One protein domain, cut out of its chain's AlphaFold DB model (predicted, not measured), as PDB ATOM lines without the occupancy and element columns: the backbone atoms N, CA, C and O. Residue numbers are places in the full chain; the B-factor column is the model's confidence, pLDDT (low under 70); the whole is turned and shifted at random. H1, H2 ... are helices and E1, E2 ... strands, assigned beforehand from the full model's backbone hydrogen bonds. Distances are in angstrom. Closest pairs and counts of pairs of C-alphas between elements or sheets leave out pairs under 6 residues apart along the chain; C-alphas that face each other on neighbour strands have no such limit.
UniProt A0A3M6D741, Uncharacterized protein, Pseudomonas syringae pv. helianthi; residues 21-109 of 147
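What this domain is: This is residues 21 to 109 of the 147 residues of an uncharacterized protein of Pseudomonas syringae pv. helianthi (UniProt A0A3M6D741). One five-stranded sheet, strongly twisted and curled like part of a barrel that stays open, carries the short helix H1 on the outside of its curve, over E3. A long stretch with no named element, residues 21 to 42, begins beside E1, loops away from the sheet and comes back to the start of E1. The printed part has 89 residues with five named strands and one named helix, in the order E1, E2, E3, H1, E4, E5; the sheet runs E1, E4, E5, E3, E2 and is mixed. The class is mixed, helices and strands, with 39 residues, under half, in named elements. The whole is compact, with a radius of gyration of the C-alphas of 13.2 A and spans of 38 by 30 by 21 A.

Where its parts are: After residues 21 to 42, E1 takes residues 43 to 48, from C-alpha 43 at (21.800, -42.319, -40.199), and is 15.6 A long. E2 is residues 57 to 60 and E3 residues 63 to 67, 13.8 A long. H1, residues 68 to 75, measures 10.2 A. E4, the longest strand, covers residues 82 to 91 over 26.8 A. E5, residues 103 to 108, is 16.0 A long and ends at C-alpha 108, (28.585, -52.983, -53.049).

How they stand to each other: Residues 21 to 22 pair with residues 46 to 47 of E1, antiparallel. The edge strand E1 is parallel to E4 at 44 degrees, with N 44 and O 86 at 2.8 A. E4 and E5 form an antiparallel hairpin at 147 degrees, with N 105 and O 85 at 2.8 A. E5 and E3 are antiparallel at 143 degrees, with N 104 and O 66 at 2.8 A. E3 and the edge strand E2 form a hairpin, antiparallel at 155 degrees, with N 65 and O 58 at 2.8 A. E1 and E2 are apart. H1 is on the sheet at a height of 8.1 A; it lies over E3 and is only just not over E5, on which 2 of its C-alphas fall. It runs along the strands, at 1 degrees to E3 on the local plane. The closest C-alphas of H1 and E5 are those of Glu 68 and Tyr 103, 5.9 A apart. In H1 every O i to N i+4 pair is within hydrogen-bond range. E3, H1 and E4 make a split strand-helix-strand unit, two strands running the same way with E5 between them, and its crossover is right-handed.

The domain as a whole: The C-alphas farthest apart are those of Arg 78 and Gly 93, 39.3 A. The printed part has no cut. The link from E4 to E5, 11 residues, is long. Mean pLDDT of the printed part is 77.6; 17 residues are under 70, among them residues 77 to 80 and 94 to 101.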
ATOM      1  N   GLU A  21      26.175 -32.141 -49.916       81.00
ATOM      2  CA  GLU A  21      27.242 -32.563 -49.016       81.00
ATOM      3  C   GLU A  21      26.723 -33.635 -48.060       81.00
ATOM      4  O   GLU A  21      25.691 -33.443 -47.420       81.00
ATOM      5  N   LEU A  22      27.441 -34.752 -47.963       84.00
ATOM      6  CA  LEU A  22      27.189 -35.788 -46.968       84.00
ATOM      7  C   LEU A  22      28.023 -35.475 -45.721       84.00
ATOM      8  O   LEU A  22      29.255 -35.456 -45.787       84.00
ATOM      9  N   GLN A  23      27.370 -35.213 -44.590       79.19
ATOM     10  CA  GLN A  23      28.078 -34.960 -43.338       79.19
ATOM     11  C   GLN A  23      28.827 -36.204 -42.854       79.19
ATOM     12  O   GLN A  23      28.408 -37.337 -43.080       79.19
ATOM     13  N   ALA A  24      29.944 -35.963 -42.163       69.44
ATOM     14  CA  ALA A  24      30.825 -36.991 -41.606       69.44
ATOM     15  C   ALA A  24      31.453 -37.952 -42.637       69.44
ATOM     16  O   ALA A  24      31.979 -38.996 -42.261       69.44
ATOM     17  N   TYR A  25      31.480 -37.585 -43.922       74.19
ATOM     18  CA  TYR A  25      32.207 -38.346 -44.935       74.19
ATOM     19  C   TYR A  25      33.729 -38.254 -44.727       74.19
ATOM     20  O   TYR A  25      34.358 -37.242 -45.043       74.19
ATOM     21  N   ASN A  26      34.330 -39.311 -44.179       82.12
ATOM     22  CA  ASN A  26      35.780 -39.414 -43.958       82.12
ATOM     23  C   ASN A  26      36.353 -40.822 -44.217       82.12
ATOM     24  O   ASN A  26      37.515 -41.083 -43.890       82.12
ATOM     25  N   TRP A  27      35.547 -41.716 -44.786       86.50
ATOM     26  CA  TRP A  27      35.947 -43.069 -45.150       86.50
ATOM     27  C   TRP A  27      36.396 -43.141 -46.610       86.50
ATOM     28  O   TRP A  27      36.067 -42.302 -47.447       86.50
ATOM     29  N   ASN A  28      37.137 -44.191 -46.933       80.19
ATOM     30  CA  ASN A  28      37.496 -44.546 -48.290       80.19
ATOM     31  C   ASN A  28      36.381 -45.400 -48.904       80.19
ATOM     32  O   ASN A  28      36.245 -46.581 -48.593       80.19
ATOM     33  N   SER A  29      35.604 -44.820 -49.819       72.19
ATOM     34  CA  SER A  29      34.523 -45.518 -50.532       72.19
ATOM     35  C   SER A  29      34.985 -46.732 -51.345       72.19
ATOM     36  O   SER A  29      34.187 -47.595 -51.702       72.19
ATOM     37  N   ASN A  30      36.287 -46.833 -51.633       70.62
ATOM     38  CA  ASN A  30      36.871 -47.963 -52.351       70.62
ATOM     39  C   ASN A  30      37.328 -49.103 -51.429       70.62
ATOM     40  O   ASN A  30      37.579 -50.202 -51.921       70.62
ATOM     41  N   ASP A  31      37.424 -48.861 -50.121       79.06
ATOM     42  CA  ASP A  31      37.905 -49.826 -49.141       79.06
ATOM     43  C   ASP A  31      36.759 -50.311 -48.235       79.06
ATOM     44  O   ASP A  31      36.284 -49.620 -47.336       79.06
ATOM     45  N   PHE A  32      36.312 -51.545 -48.475       77.50
ATOM     46  CA  PHE A  32      35.256 -52.203 -47.689       77.50
ATOM     47  C   PHE A  32      35.726 -52.666 -46.305       77.50
ATOM     48  O   PHE A  32      34.903 -53.061 -45.484       77.50
ATOM     49  N   SER A  33      37.035 -52.657 -46.058       82.00
ATOM     50  CA  SER A  33      37.614 -52.876 -44.733       82.00
ATOM     51  C   SER A  33      37.832 -51.575 -43.964       82.00
ATOM     52  O   SER A  33      38.268 -51.637 -42.816       82.00
ATOM     53  N   ASP A  34      37.515 -50.412 -44.548       83.88
ATOM     54  CA  ASP A  34      37.664 -49.138 -43.854       83.88
ATOM     55  C   ASP A  34      36.733 -49.082 -42.639       83.88
ATOM     56  O   ASP A  34      35.510 -48.982 -42.764       83.88
ATOM     57  N   SER A  35      37.331 -49.125 -41.451       86.94
ATOM     58  CA  SER A  35      36.628 -49.117 -40.168       86.94
ATOM     59  C   SER A  35      35.875 -47.817 -39.892       86.94
ATOM     60  O   SER A  35      35.015 -47.790 -39.014       86.94
ATOM     61  N   ARG A  36      36.168 -46.747 -40.643       88.81
ATOM     62  CA  ARG A  36      35.451 -45.467 -40.571       88.81
ATOM     63  C   ARG A  36      34.123 -45.498 -41.316       88.81
ATOM     64  O   ARG A  36      33.341 -44.562 -41.172       88.81
ATOM     65  N   PHE A  37      33.868 -46.528 -42.130       87.69
ATOM     66  CA  PHE A  37      32.567 -46.656 -42.767       87.69
ATOM     67  C   PHE A  37      31.467 -46.778 -41.698       87.69
ATOM     68  O   PHE A  37      31.655 -47.506 -40.715       87.69
ATOM     69  N   PRO A  38      30.326 -46.085 -41.858       89.19
ATOM     70  CA  PRO A  38      29.287 -46.087 -40.843       89.19
ATOM     71  C   PRO A  38      28.736 -47.489 -40.590       89.19
ATOM     72  O   PRO A  38      28.488 -48.265 -41.514       89.19
ATOM     73  N   GLN A  39      28.516 -47.800 -39.316       87.56
ATOM     74  CA  GLN A  39      27.964 -49.088 -38.914       87.56
ATOM     75  C   GLN A  39      26.478 -49.188 -39.296       87.56
ATOM     76  O   GLN A  39      25.786 -48.159 -39.335       87.56
ATOM     77  N   PRO A  40      25.954 -50.406 -39.528       84.88
ATOM     78  CA  PRO A  40      24.526 -50.621 -39.746       84.88
ATOM     79  C   PRO A  40      23.683 -49.962 -38.647       84.88
ATOM     80  O   PRO A  40      23.987 -50.084 -37.463       84.88
ATOM     81  N   GLY A  41      22.627 -49.250 -39.042       83.50
ATOM     82  CA  GLY A  41      21.786 -48.474 -38.122       83.50
ATOM     83  C   GLY A  41      22.207 -47.010 -37.950       83.50
ATOM     84  O   GLY A  41      21.428 -46.226 -37.413       83.50
ATOM     85  N   THR A  42      23.377 -46.609 -38.456       88.56
ATOM     86  CA  THR A  42      23.742 -45.187 -38.542       88.56
ATOM     87  C   THR A  42      22.850 -44.473 -39.563       88.56
ATOM     88  O   THR A  42      22.509 -45.039 -40.607       88.56
ATOM     89  N   VAL A  43      22.498 -43.219 -39.271       89.00
ATOM     90  CA  VAL A  43      21.800 -42.319 -40.199       89.00
ATOM     91  C   VAL A  43      22.716 -41.146 -40.525       89.00
ATOM     92  O   VAL A  43      23.226 -40.485 -39.624       89.00
ATOM     93  N   LEU A  44      22.950 -40.922 -41.814       89.38
ATOM     94  CA  LEU A  44      23.764 -39.829 -42.335       89.38
ATOM     95  C   LEU A  44      22.880 -38.671 -42.786       89.38
ATOM     96  O   LEU A  44      21.758 -38.879 -43.235       89.38
ATOM     97  N   GLU A  45      23.424 -37.461 -42.754       88.12
ATOM     98  CA  GLU A  45      22.738 -36.263 -43.233       88.12
ATOM     99  C   GLU A  45      23.340 -35.822 -44.570       88.12
ATOM    100  O   GLU A  45      24.537 -35.541 -44.662       88.12
ATOM    101  N   PHE A  46      22.514 -35.745 -45.613       86.31
ATOM    102  CA  PHE A  46      22.891 -35.223 -46.922       86.31
ATOM    103  C   PHE A  46      22.198 -33.887 -47.176       86.31
ATOM    104  O   PHE A  46      20.976 -33.810 -47.272       86.31
ATOM    105  N   PHE A  47      22.976 -32.821 -47.321       83.56
ATOM    106  CA  PHE A  47      22.489 -31.469 -47.565       83.56
ATOM    107  C   PHE A  47      22.485 -31.184 -49.059       83.56
ATOM    108  O   PHE A  47      23.488 -30.757 -49.631       83.56
ATOM    109  N   ALA A  48      21.347 -31.431 -49.698       81.44
ATOM    110  CA  ALA A  48      21.139 -31.138 -51.101       81.44
ATOM    111  C   ALA A  48      20.968 -29.626 -51.320       81.44
ATOM    112  O   ALA A  48      20.167 -28.960 -50.668       81.44
ATOM    113  N   ARG A  49      21.650 -29.083 -52.330       79.38
ATOM    114  CA  ARG A  49      21.469 -27.709 -52.840       79.38
ATOM    115  C   ARG A  49      20.249 -27.575 -53.758       79.38
ATOM    116  O   ARG A  49      20.135 -26.620 -54.515       79.38
ATOM    117  N   HIS A  50      19.361 -28.559 -53.712       72.62
ATOM    118  CA  HIS A  50      18.173 -28.666 -54.544       72.62
ATOM    119  C   HIS A  50      16.926 -28.447 -53.693       72.62
ATOM    120  O   HIS A  50      16.903 -28.820 -52.520       72.62
ATOM    121  N   LYS A  51      15.889 -27.844 -54.283       72.75
ATOM    122  CA  LYS A  51      14.599 -27.602 -53.610       72.75
ATOM    123  C   LYS A  51      13.710 -28.850 -53.567       72.75
ATOM    124  O   LYS A  51      12.826 -28.938 -52.723       72.75
ATOM    125  N   SER A  52      13.946 -29.797 -54.469       72.00
ATOM    126  CA  SER A  52      13.256 -31.082 -54.576       72.00
ATOM    127  C   SER A  52      14.211 -32.148 -55.120       72.00
ATOM    128  O   SER A  52      15.221 -31.823 -55.745       72.00
ATOM    129  N   LEU A  53      13.891 -33.421 -54.875       69.69
ATOM    130  CA  LEU A  53      14.508 -34.562 -55.552       69.69
ATOM    131  C   LEU A  53      13.445 -35.256 -56.394       69.69
ATOM    132  O   LEU A  53      12.441 -35.704 -55.847       69.69
ATOM    133  N   ASP A  54      13.694 -35.372 -57.693       70.19
ATOM    134  CA  ASP A  54      12.875 -36.154 -58.624       70.19
ATOM    135  C   ASP A  54      13.701 -37.328 -59.173       70.19
ATOM    136  O   ASP A  54      13.944 -37.468 -60.369       70.19
ATOM    137  N   THR A  55      14.275 -38.114 -58.258       70.94
ATOM    138  CA  THR A  55      15.052 -39.307 -58.607       70.94
ATOM    139  C   THR A  55      15.002 -40.345 -57.494       70.94
ATOM    140  O   THR A  55      15.070 -40.017 -56.312       70.94
ATOM    141  N   ASP A  56      14.945 -41.617 -57.883       72.06
ATOM    142  CA  ASP A  56      15.014 -42.758 -56.970       72.06
ATOM    143  C   ASP A  56      16.460 -43.132 -56.588       72.06
ATOM    144  O   ASP A  56      16.654 -43.935 -55.677       72.06
ATOM    145  N   PHE A  57      17.482 -42.591 -57.266       76.31
ATOM    146  CA  PHE A  57      18.890 -42.800 -56.904       76.31
ATOM    147  C   PHE A  57      19.843 -41.765 -57.526       76.31
ATOM    148  O   PHE A  57      19.533 -41.124 -58.530       76.31
ATOM    149  N   PHE A  58      21.031 -41.622 -56.941       73.25
ATOM    150  CA  PHE A  58      22.129 -40.809 -57.464       73.25
ATOM    151  C   PHE A  58      23.485 -41.297 -56.934       73.25
ATOM    152  O   PHE A  58      23.564 -41.927 -55.882       73.25
ATOM    153  N   TYR A  59      24.563 -41.020 -57.667       72.56
ATOM    154  CA  TYR A  59      25.915 -41.418 -57.267       72.56
ATOM    155  C   TYR A  59      26.514 -40.482 -56.219       72.56
ATOM    156  O   TYR A  59      26.284 -39.273 -56.244       72.56
ATOM    157  N   PHE A  60      27.341 -41.051 -55.345       72.69
ATOM    158  CA  PHE A  60      28.158 -40.324 -54.385       72.69
ATOM    159  C   PHE A  60      29.528 -41.008 -54.277       72.69
ATOM    160  O   PHE A  60      29.666 -42.071 -53.680       72.69
ATOM    161  N   GLY A  61      30.554 -40.432 -54.911       69.81
ATOM    162  CA  GLY A  61      31.862 -41.085 -55.016       69.81
ATOM    163  C   GLY A  61      31.771 -42.410 -55.784       69.81
ATOM    164  O   GLY A  61      31.317 -42.430 -56.926       69.81
ATOM    165  N   SER A  62      32.212 -43.507 -55.164       69.06
ATOM    166  CA  SER A  62      32.044 -44.880 -55.679       69.06
ATOM    167  C   SER A  62      30.869 -45.637 -55.043       69.06
ATOM    168  O   SER A  62      30.691 -46.833 -55.285       69.06
ATOM    169  N   GLU A  63      30.064 -44.934 -54.250       78.69
ATOM    170  CA  GLU A  63      28.814 -45.391 -53.655       78.69
ATOM    171  C   GLU A  63      27.629 -44.750 -54.391       78.69
ATOM    172  O   GLU A  63      27.782 -43.916 -55.292       78.69
ATOM    173  N   PHE A  64      26.415 -45.127 -54.009       79.62
ATOM    174  CA  PHE A  64      25.211 -44.462 -54.493       79.62
ATOM    175  C   PHE A  64      24.171 -44.363 -53.389       79.62
ATOM    176  O   PHE A  64      24.137 -45.178 -52.471       79.62
ATOM    177  N   ILE A  65      23.330 -43.343 -53.474       85.12
ATOM    178  CA  ILE A  65      22.210 -43.123 -52.570       85.12
ATOM    179  C   ILE A  65      20.933 -43.470 -53.327       85.12
ATOM    180  O   ILE A  65      20.782 -43.057 -54.474       85.12
ATOM    181  N   CYS A  66      20.016 -44.222 -52.719       83.19
ATOM    182  CA  CYS A  66      18.746 -44.583 -53.347       83.19
ATOM    183  C   CYS A  66      17.557 -44.520 -52.388       83.19
ATOM    184  O   CYS A  66      17.723 -44.601 -51.174       83.19
ATOM    185  N   SER A  67      16.351 -44.404 -52.940       84.88
ATOM    186  CA  SER A  67      15.097 -44.469 -52.193       84.88
ATOM    187  C   SER A  67      14.858 -45.872 -51.624       84.88
ATOM    188  O   SER A  67      15.408 -46.864 -52.109       84.88
ATOM    189  N   GLU A  68      13.993 -45.986 -50.616       86.81
ATOM    190  CA  GLU A  68      13.551 -47.274 -50.055       86.81
ATOM    191  C   GLU A  68      12.987 -48.225 -51.121       86.81
ATOM    192  O   GLU A  68      13.264 -49.424 -51.113       86.81
ATOM    193  N   LYS A  69      12.239 -47.683 -52.090       81.69
ATOM    194  CA  LYS A  69      11.695 -48.449 -53.215       81.69
ATOM    195  C   LYS A  69      12.815 -49.074 -54.046       81.69
ATOM    196  O   LYS A  69      12.773 -50.271 -54.327       81.69
ATOM    197  N   MET A  70      13.820 -48.281 -54.411       79.69
ATOM    198  CA  MET A  70      14.976 -48.768 -55.161       79.69
ATOM    199  C   MET A  70      15.802 -49.761 -54.335       79.69
ATOM    200  O   MET A  70      16.243 -50.779 -54.862       79.69
ATOM    201  N   LEU A  71      15.942 -49.527 -53.028       84.75
ATOM    202  CA  LEU A  71      16.620 -50.455 -52.127       84.75
ATOM    203  C   LEU A  71      15.933 -51.823 -52.099       84.75
ATOM    204  O   LEU A  71      16.614 -52.843 -52.137       84.75
ATOM    205  N   ASN A  72      14.603 -51.867 -52.035       81.62
ATOM    206  CA  ASN A  72      13.856 -53.127 -52.036       81.62
ATOM    207  C   ASN A  72      14.014 -53.883 -53.358       81.62
ATOM    208  O   ASN A  72      14.167 -55.102 -53.350       81.62
ATOM    209  N   ILE A  73      14.047 -53.156 -54.478       75.81
ATOM    210  CA  ILE A  73      14.373 -53.722 -55.790       75.81
ATOM    211  C   ILE A  73      15.779 -54.327 -55.747       75.81
ATOM    212  O   ILE A  73      15.925 -55.502 -56.047       75.81
ATOM    213  N   ILE A  74      16.790 -53.594 -55.278       75.44
ATOM    214  CA  ILE A  74      18.170 -54.090 -55.136       75.44
ATOM    215  C   ILE A  74      18.205 -55.344 -54.247       75.44
ATOM    216  O   ILE A  74      18.693 -56.389 -54.652       75.44
ATOM    217  N   LYS A  75      17.582 -55.313 -53.069       76.12
ATOM    218  CA  LYS A  75      17.519 -56.471 -52.161       76.12
ATOM    219  C   LYS A  75      16.846 -57.708 -52.763       76.12
ATOM    220  O   LYS A  75      17.145 -58.811 -52.318       76.12
ATOM    221  N   SER A  76      15.937 -57.547 -53.728       70.75
ATOM    222  CA  SER A  76      15.284 -58.687 -54.389       70.75
ATOM    223  C   SER A  76      16.225 -59.495 -55.288       70.75
ATOM    224  O   SER A  76      15.902 -60.624 -55.655       70.75
ATOM    225  N   PHE A  77      17.403 -58.962 -55.609       65.19
ATOM    226  CA  PHE A  77      18.404 -59.651 -56.406       65.19
ATOM    227  C   PHE A  77      19.498 -60.268 -55.527       65.19
ATOM    228  O   PHE A  77      19.825 -59.777 -54.445       65.19
ATOM    229  N   ARG A  78      20.125 -61.344 -56.023       54.78
ATOM    230  CA  ARG A  78      21.311 -61.936 -55.388       54.78
ATOM    231  C   ARG A  78      22.512 -61.019 -55.591       54.78
ATOM    232  O   ARG A  78      23.213 -61.089 -56.598       54.78
ATOM    233  N   HIS A  79      22.732 -60.149 -54.624       63.50
ATOM    234  CA  HIS A  79      23.978 -59.418 -54.462       63.50
ATOM    235  C   HIS A  79      24.843 -60.165 -53.459       63.50
ATOM    236  O   HIS A  79      24.322 -60.857 -52.583       63.50
ATOM    237  N   GLY A  80      26.158 -60.065 -53.601       65.31
ATOM    238  CA  GLY A  80      27.045 -60.442 -52.516       65.31
ATOM    239  C   GLY A  80      26.983 -59.366 -51.439       65.31
ATOM    240  O   GLY A  80      25.908 -58.908 -51.047       65.31
ATOM    241  N   ARG A  81      28.130 -58.965 -50.896       74.50
ATOM    242  CA  ARG A  81      28.117 -58.077 -49.731       74.50
ATOM    243  C   ARG A  81      27.593 -56.683 -50.102       74.50
ATOM    244  O   ARG A  81      28.190 -55.978 -50.918       74.50
ATOM    245  N   LEU A  82      26.501 -56.294 -49.446       80.44
ATOM    246  CA  LEU A  82      25.862 -54.988 -49.556       80.44
ATOM    247  C   LEU A  82      25.895 -54.314 -48.184       80.44
ATOM    248  O   LEU A  82      25.192 -54.742 -47.268       80.44
ATOM    249  N   ASP A  83      26.701 -53.265 -48.048       86.25
ATOM    250  CA  ASP A  83      26.660 -52.423 -46.859       86.25
ATOM    251  C   ASP A  83      25.627 -51.302 -47.096       86.25
ATOM    252  O   ASP A  83      25.611 -50.659 -48.152       86.25
ATOM    253  N   ILE A  84      24.727 -51.113 -46.125       88.94
ATOM    254  CA  ILE A  84      23.563 -50.221 -46.219       88.94
ATOM    255  C   ILE A  84      23.562 -49.283 -45.016       88.94
ATOM    256  O   ILE A  84      23.597 -49.741 -43.873       88.94
ATOM    257  N   VAL A  85      23.449 -47.982 -45.273       90.75
ATOM    258  CA  VAL A  85      23.378 -46.947 -44.234       90.75
ATOM    259  C   VAL A  85      22.207 -46.018 -44.535       90.75
ATOM    260  O   VAL A  85      21.972 -45.679 -45.693       90.75
ATOM    261  N   GLY A  86      21.442 -45.624 -43.515       91.62
ATOM    262  CA  GLY A  86      20.332 -44.688 -43.695       91.62
ATOM    263  C   GLY A  86      20.836 -43.291 -44.050       91.62
ATOM    264  O   GLY A  86      21.893 -42.875 -43.581       91.62
ATOM    265  N   VAL A  87      20.086 -42.559 -44.870       89.56
ATOM    266  CA  VAL A  87      20.403 -41.177 -45.244       89.56
ATOM    267  C   VAL A  87      19.148 -40.317 -45.154       89.56
ATOM    268  O   VAL A  87      18.143 -40.576 -45.818       89.56
ATOM    269  N   ASN A  88      19.242 -39.252 -44.372       88.62
ATOM    270  CA  ASN A  88      18.299 -38.151 -44.370       88.62
ATOM    271  C   ASN A  88      18.719 -37.129 -45.426       88.62
ATOM    272  O   ASN A  88      19.866 -36.682 -45.461       88.62
ATOM    273  N   ILE A  89      17.786 -36.756 -46.299       84.81
ATOM    274  CA  ILE A  89      18.013 -35.714 -47.299       84.81
ATOM    275  C   ILE A  89      17.437 -34.394 -46.788       84.81
ATOM    276  O   ILE A  89      16.224 -34.251 -46.634       84.81
ATOM    277  N   ASN A  90      18.301 -33.399 -46.626       84.88
ATOM    278  CA  ASN A  90      17.940 -32.021 -46.321       84.88
ATOM    279  C   ASN A  90      17.944 -31.194 -47.608       84.88
ATOM    280  O   ASN A  90      18.983 -31.049 -48.250       84.88
ATOM    281  N   LEU A  91      16.787 -30.649 -47.991       81.69
ATOM    282  CA  LEU A  91      16.618 -29.857 -49.214       81.69
ATOM    283  C   LEU A  91      16.788 -28.362 -48.950       81.69
ATOM    284  O   LEU A  91      16.324 -27.831 -47.938       81.69
ATOM    285  N   GLN A  92      17.402 -27.655 -49.896       78.50
ATOM    286  CA  GLN A  92      17.633 -26.222 -49.779       78.50
ATOM    287  C   GLN A  92      16.308 -25.448 -49.779       78.50
ATOM    288  O   GLN A  92      15.500 -25.562 -50.698       78.50
ATOM    289  N   GLY A  93      16.108 -24.602 -48.767       72.88
ATOM    290  CA  GLY A  93      14.939 -23.720 -48.680       72.88
ATOM    291  C   GLY A  93      13.621 -24.431 -48.354       72.88
ATOM    292  O   GLY A  93      12.577 -23.782 -48.344       72.88
ATOM    293  N   SER A  94      13.654 -25.735 -48.066       65.69
ATOM    294  CA  SER A  94      12.490 -26.484 -47.596       65.69
ATOM    295  C   SER A  94      12.262 -26.221 -46.103       65.69
ATOM    296  O   SER A  94      13.113 -26.537 -45.274       65.69
ATOM    297  N   LYS A  95      11.104 -25.648 -45.745       57.62
ATOM    298  CA  LYS A  95      10.548 -25.760 -44.388       57.62
ATOM    299  C   LYS A  95       9.765 -27.071 -44.361       57.62
ATOM    300  O   LYS A  95       8.743 -27.174 -45.033       57.62
ATOM    301  N   SER A  96      10.304 -28.073 -43.669       55.34
ATOM    302  CA  SER A  96       9.827 -29.462 -43.630       55.34
ATOM    303  C   SER A  96       8.295 -29.589 -43.667       55.34
ATOM    304  O   SER A  96       7.622 -29.253 -42.695       55.34
ATOM    305  N   SER A  97       7.731 -30.072 -44.776       44.31
ATOM    306  CA  SER A  97       6.282 -30.327 -44.873       44.31
ATOM    307  C   SER A  97       5.912 -31.398 -45.905       44.31
ATOM    308  O   SER A  97       4.774 -31.477 -46.359       44.31
ATOM    309  N   THR A  98       6.852 -32.250 -46.291       47.28
ATOM    310  CA  THR A  98       6.551 -33.452 -47.071       47.28
ATOM    311  C   THR A  98       7.223 -34.622 -46.382       47.28
ATOM    312  O   THR A  98       8.364 -34.507 -45.936       47.28
ATOM    313  N   THR A  99       6.469 -35.707 -46.208       49.28
ATOM    314  CA  THR A  99       6.918 -36.953 -45.590       49.28
ATOM    315  C   THR A  99       8.312 -37.297 -46.117       49.28
ATOM    316  O   THR A  99       8.464 -37.393 -47.339       49.28
ATOM    317  N   PRO A 100       9.337 -37.429 -45.258       57.00
ATOM    318  CA  PRO A 100      10.688 -37.654 -45.738       57.00
ATOM    319  C   PRO A 100      10.726 -38.999 -46.462       57.00
ATOM    320  O   PRO A 100      10.515 -40.055 -45.863       57.00
ATOM    321  N   LEU A 101      10.966 -38.953 -47.772       65.62
ATOM    322  CA  LEU A 101      11.380 -40.125 -48.529       65.62
ATOM    323  C   LEU A 101      12.629 -40.681 -47.837       65.62
ATOM    324  O   LEU A 101      13.596 -39.949 -47.623       65.62
ATOM    325  N   LYS A 102      12.593 -41.956 -47.445       84.50
ATOM    326  CA  LYS A 102      13.744 -42.618 -46.829       84.50
ATOM    327  C   LYS A 102      14.761 -42.945 -47.910       84.50
ATOM    328  O   LYS A 102      14.435 -43.667 -48.858       84.50
ATOM    329  N   TYR A 103      15.974 -42.436 -47.746       89.62
ATOM    330  CA  TYR A 103      17.097 -42.743 -48.618       89.62
ATOM    331  C   TYR A 103      18.143 -43.582 -47.888       89.62
ATOM    332  O   TYR A 103      18.204 -43.614 -46.659       89.62
ATOM    333  N   PHE A 104      18.962 -44.281 -48.665       91.25
ATOM    334  CA  PHE A 104      20.002 -45.173 -48.174       91.25
ATOM    335  C   PHE A 104      21.264 -45.014 -49.006       91.25
ATOM    336  O   PHE A 104      21.187 -45.042 -50.230       91.25
ATOM    337  N   LEU A 105      22.411 -44.891 -48.345       90.12
ATOM    338  CA  LEU A 105      23.723 -45.013 -48.959       90.12
ATOM    339  C   LEU A 105      24.040 -46.499 -49.099       90.12
ATOM    340  O   LEU A 105      23.936 -47.266 -48.137       90.12
ATOM    341  N   LEU A 106      24.437 -46.884 -50.302       86.50
ATOM    342  CA  LEU A 106      24.734 -48.250 -50.669       86.50
ATOM    343  C   LEU A 106      26.160 -48.375 -51.157       86.50
ATOM    344  O   LEU A 106      26.612 -47.660 -52.059       86.50
ATOM    345  N   ARG A 107      26.837 -49.364 -50.585       84.81
ATOM    346  CA  ARG A 107      28.173 -49.770 -50.976       84.81
ATOM    347  C   ARG A 107      28.159 -51.258 -51.329       84.81
ATOM    348  O   ARG A 107      27.870 -52.104 -50.487       84.81
ATOM    349  N   SER A 108      28.480 -51.591 -52.580       75.62
ATOM    350  CA  SER A 108      28.585 -52.983 -53.049       75.62
ATOM    351  C   SER A 108      29.703 -53.146 -54.073       75.62
ATOM    352  O   SER A 108      29.831 -52.355 -55.010       75.62
ATOM    353  N   ARG A 109      30.514 -54.198 -53.892       68.56
ATOM    354  CA  ARG A 109      31.595 -54.556 -54.823       68.56
ATOM    355  C   ARG A 109      31.041 -55.066 -56.150       68.56
ATOM    356  O   ARG A 109      31.573 -54.696 -57.194       68.56
TER     357      ARG A 109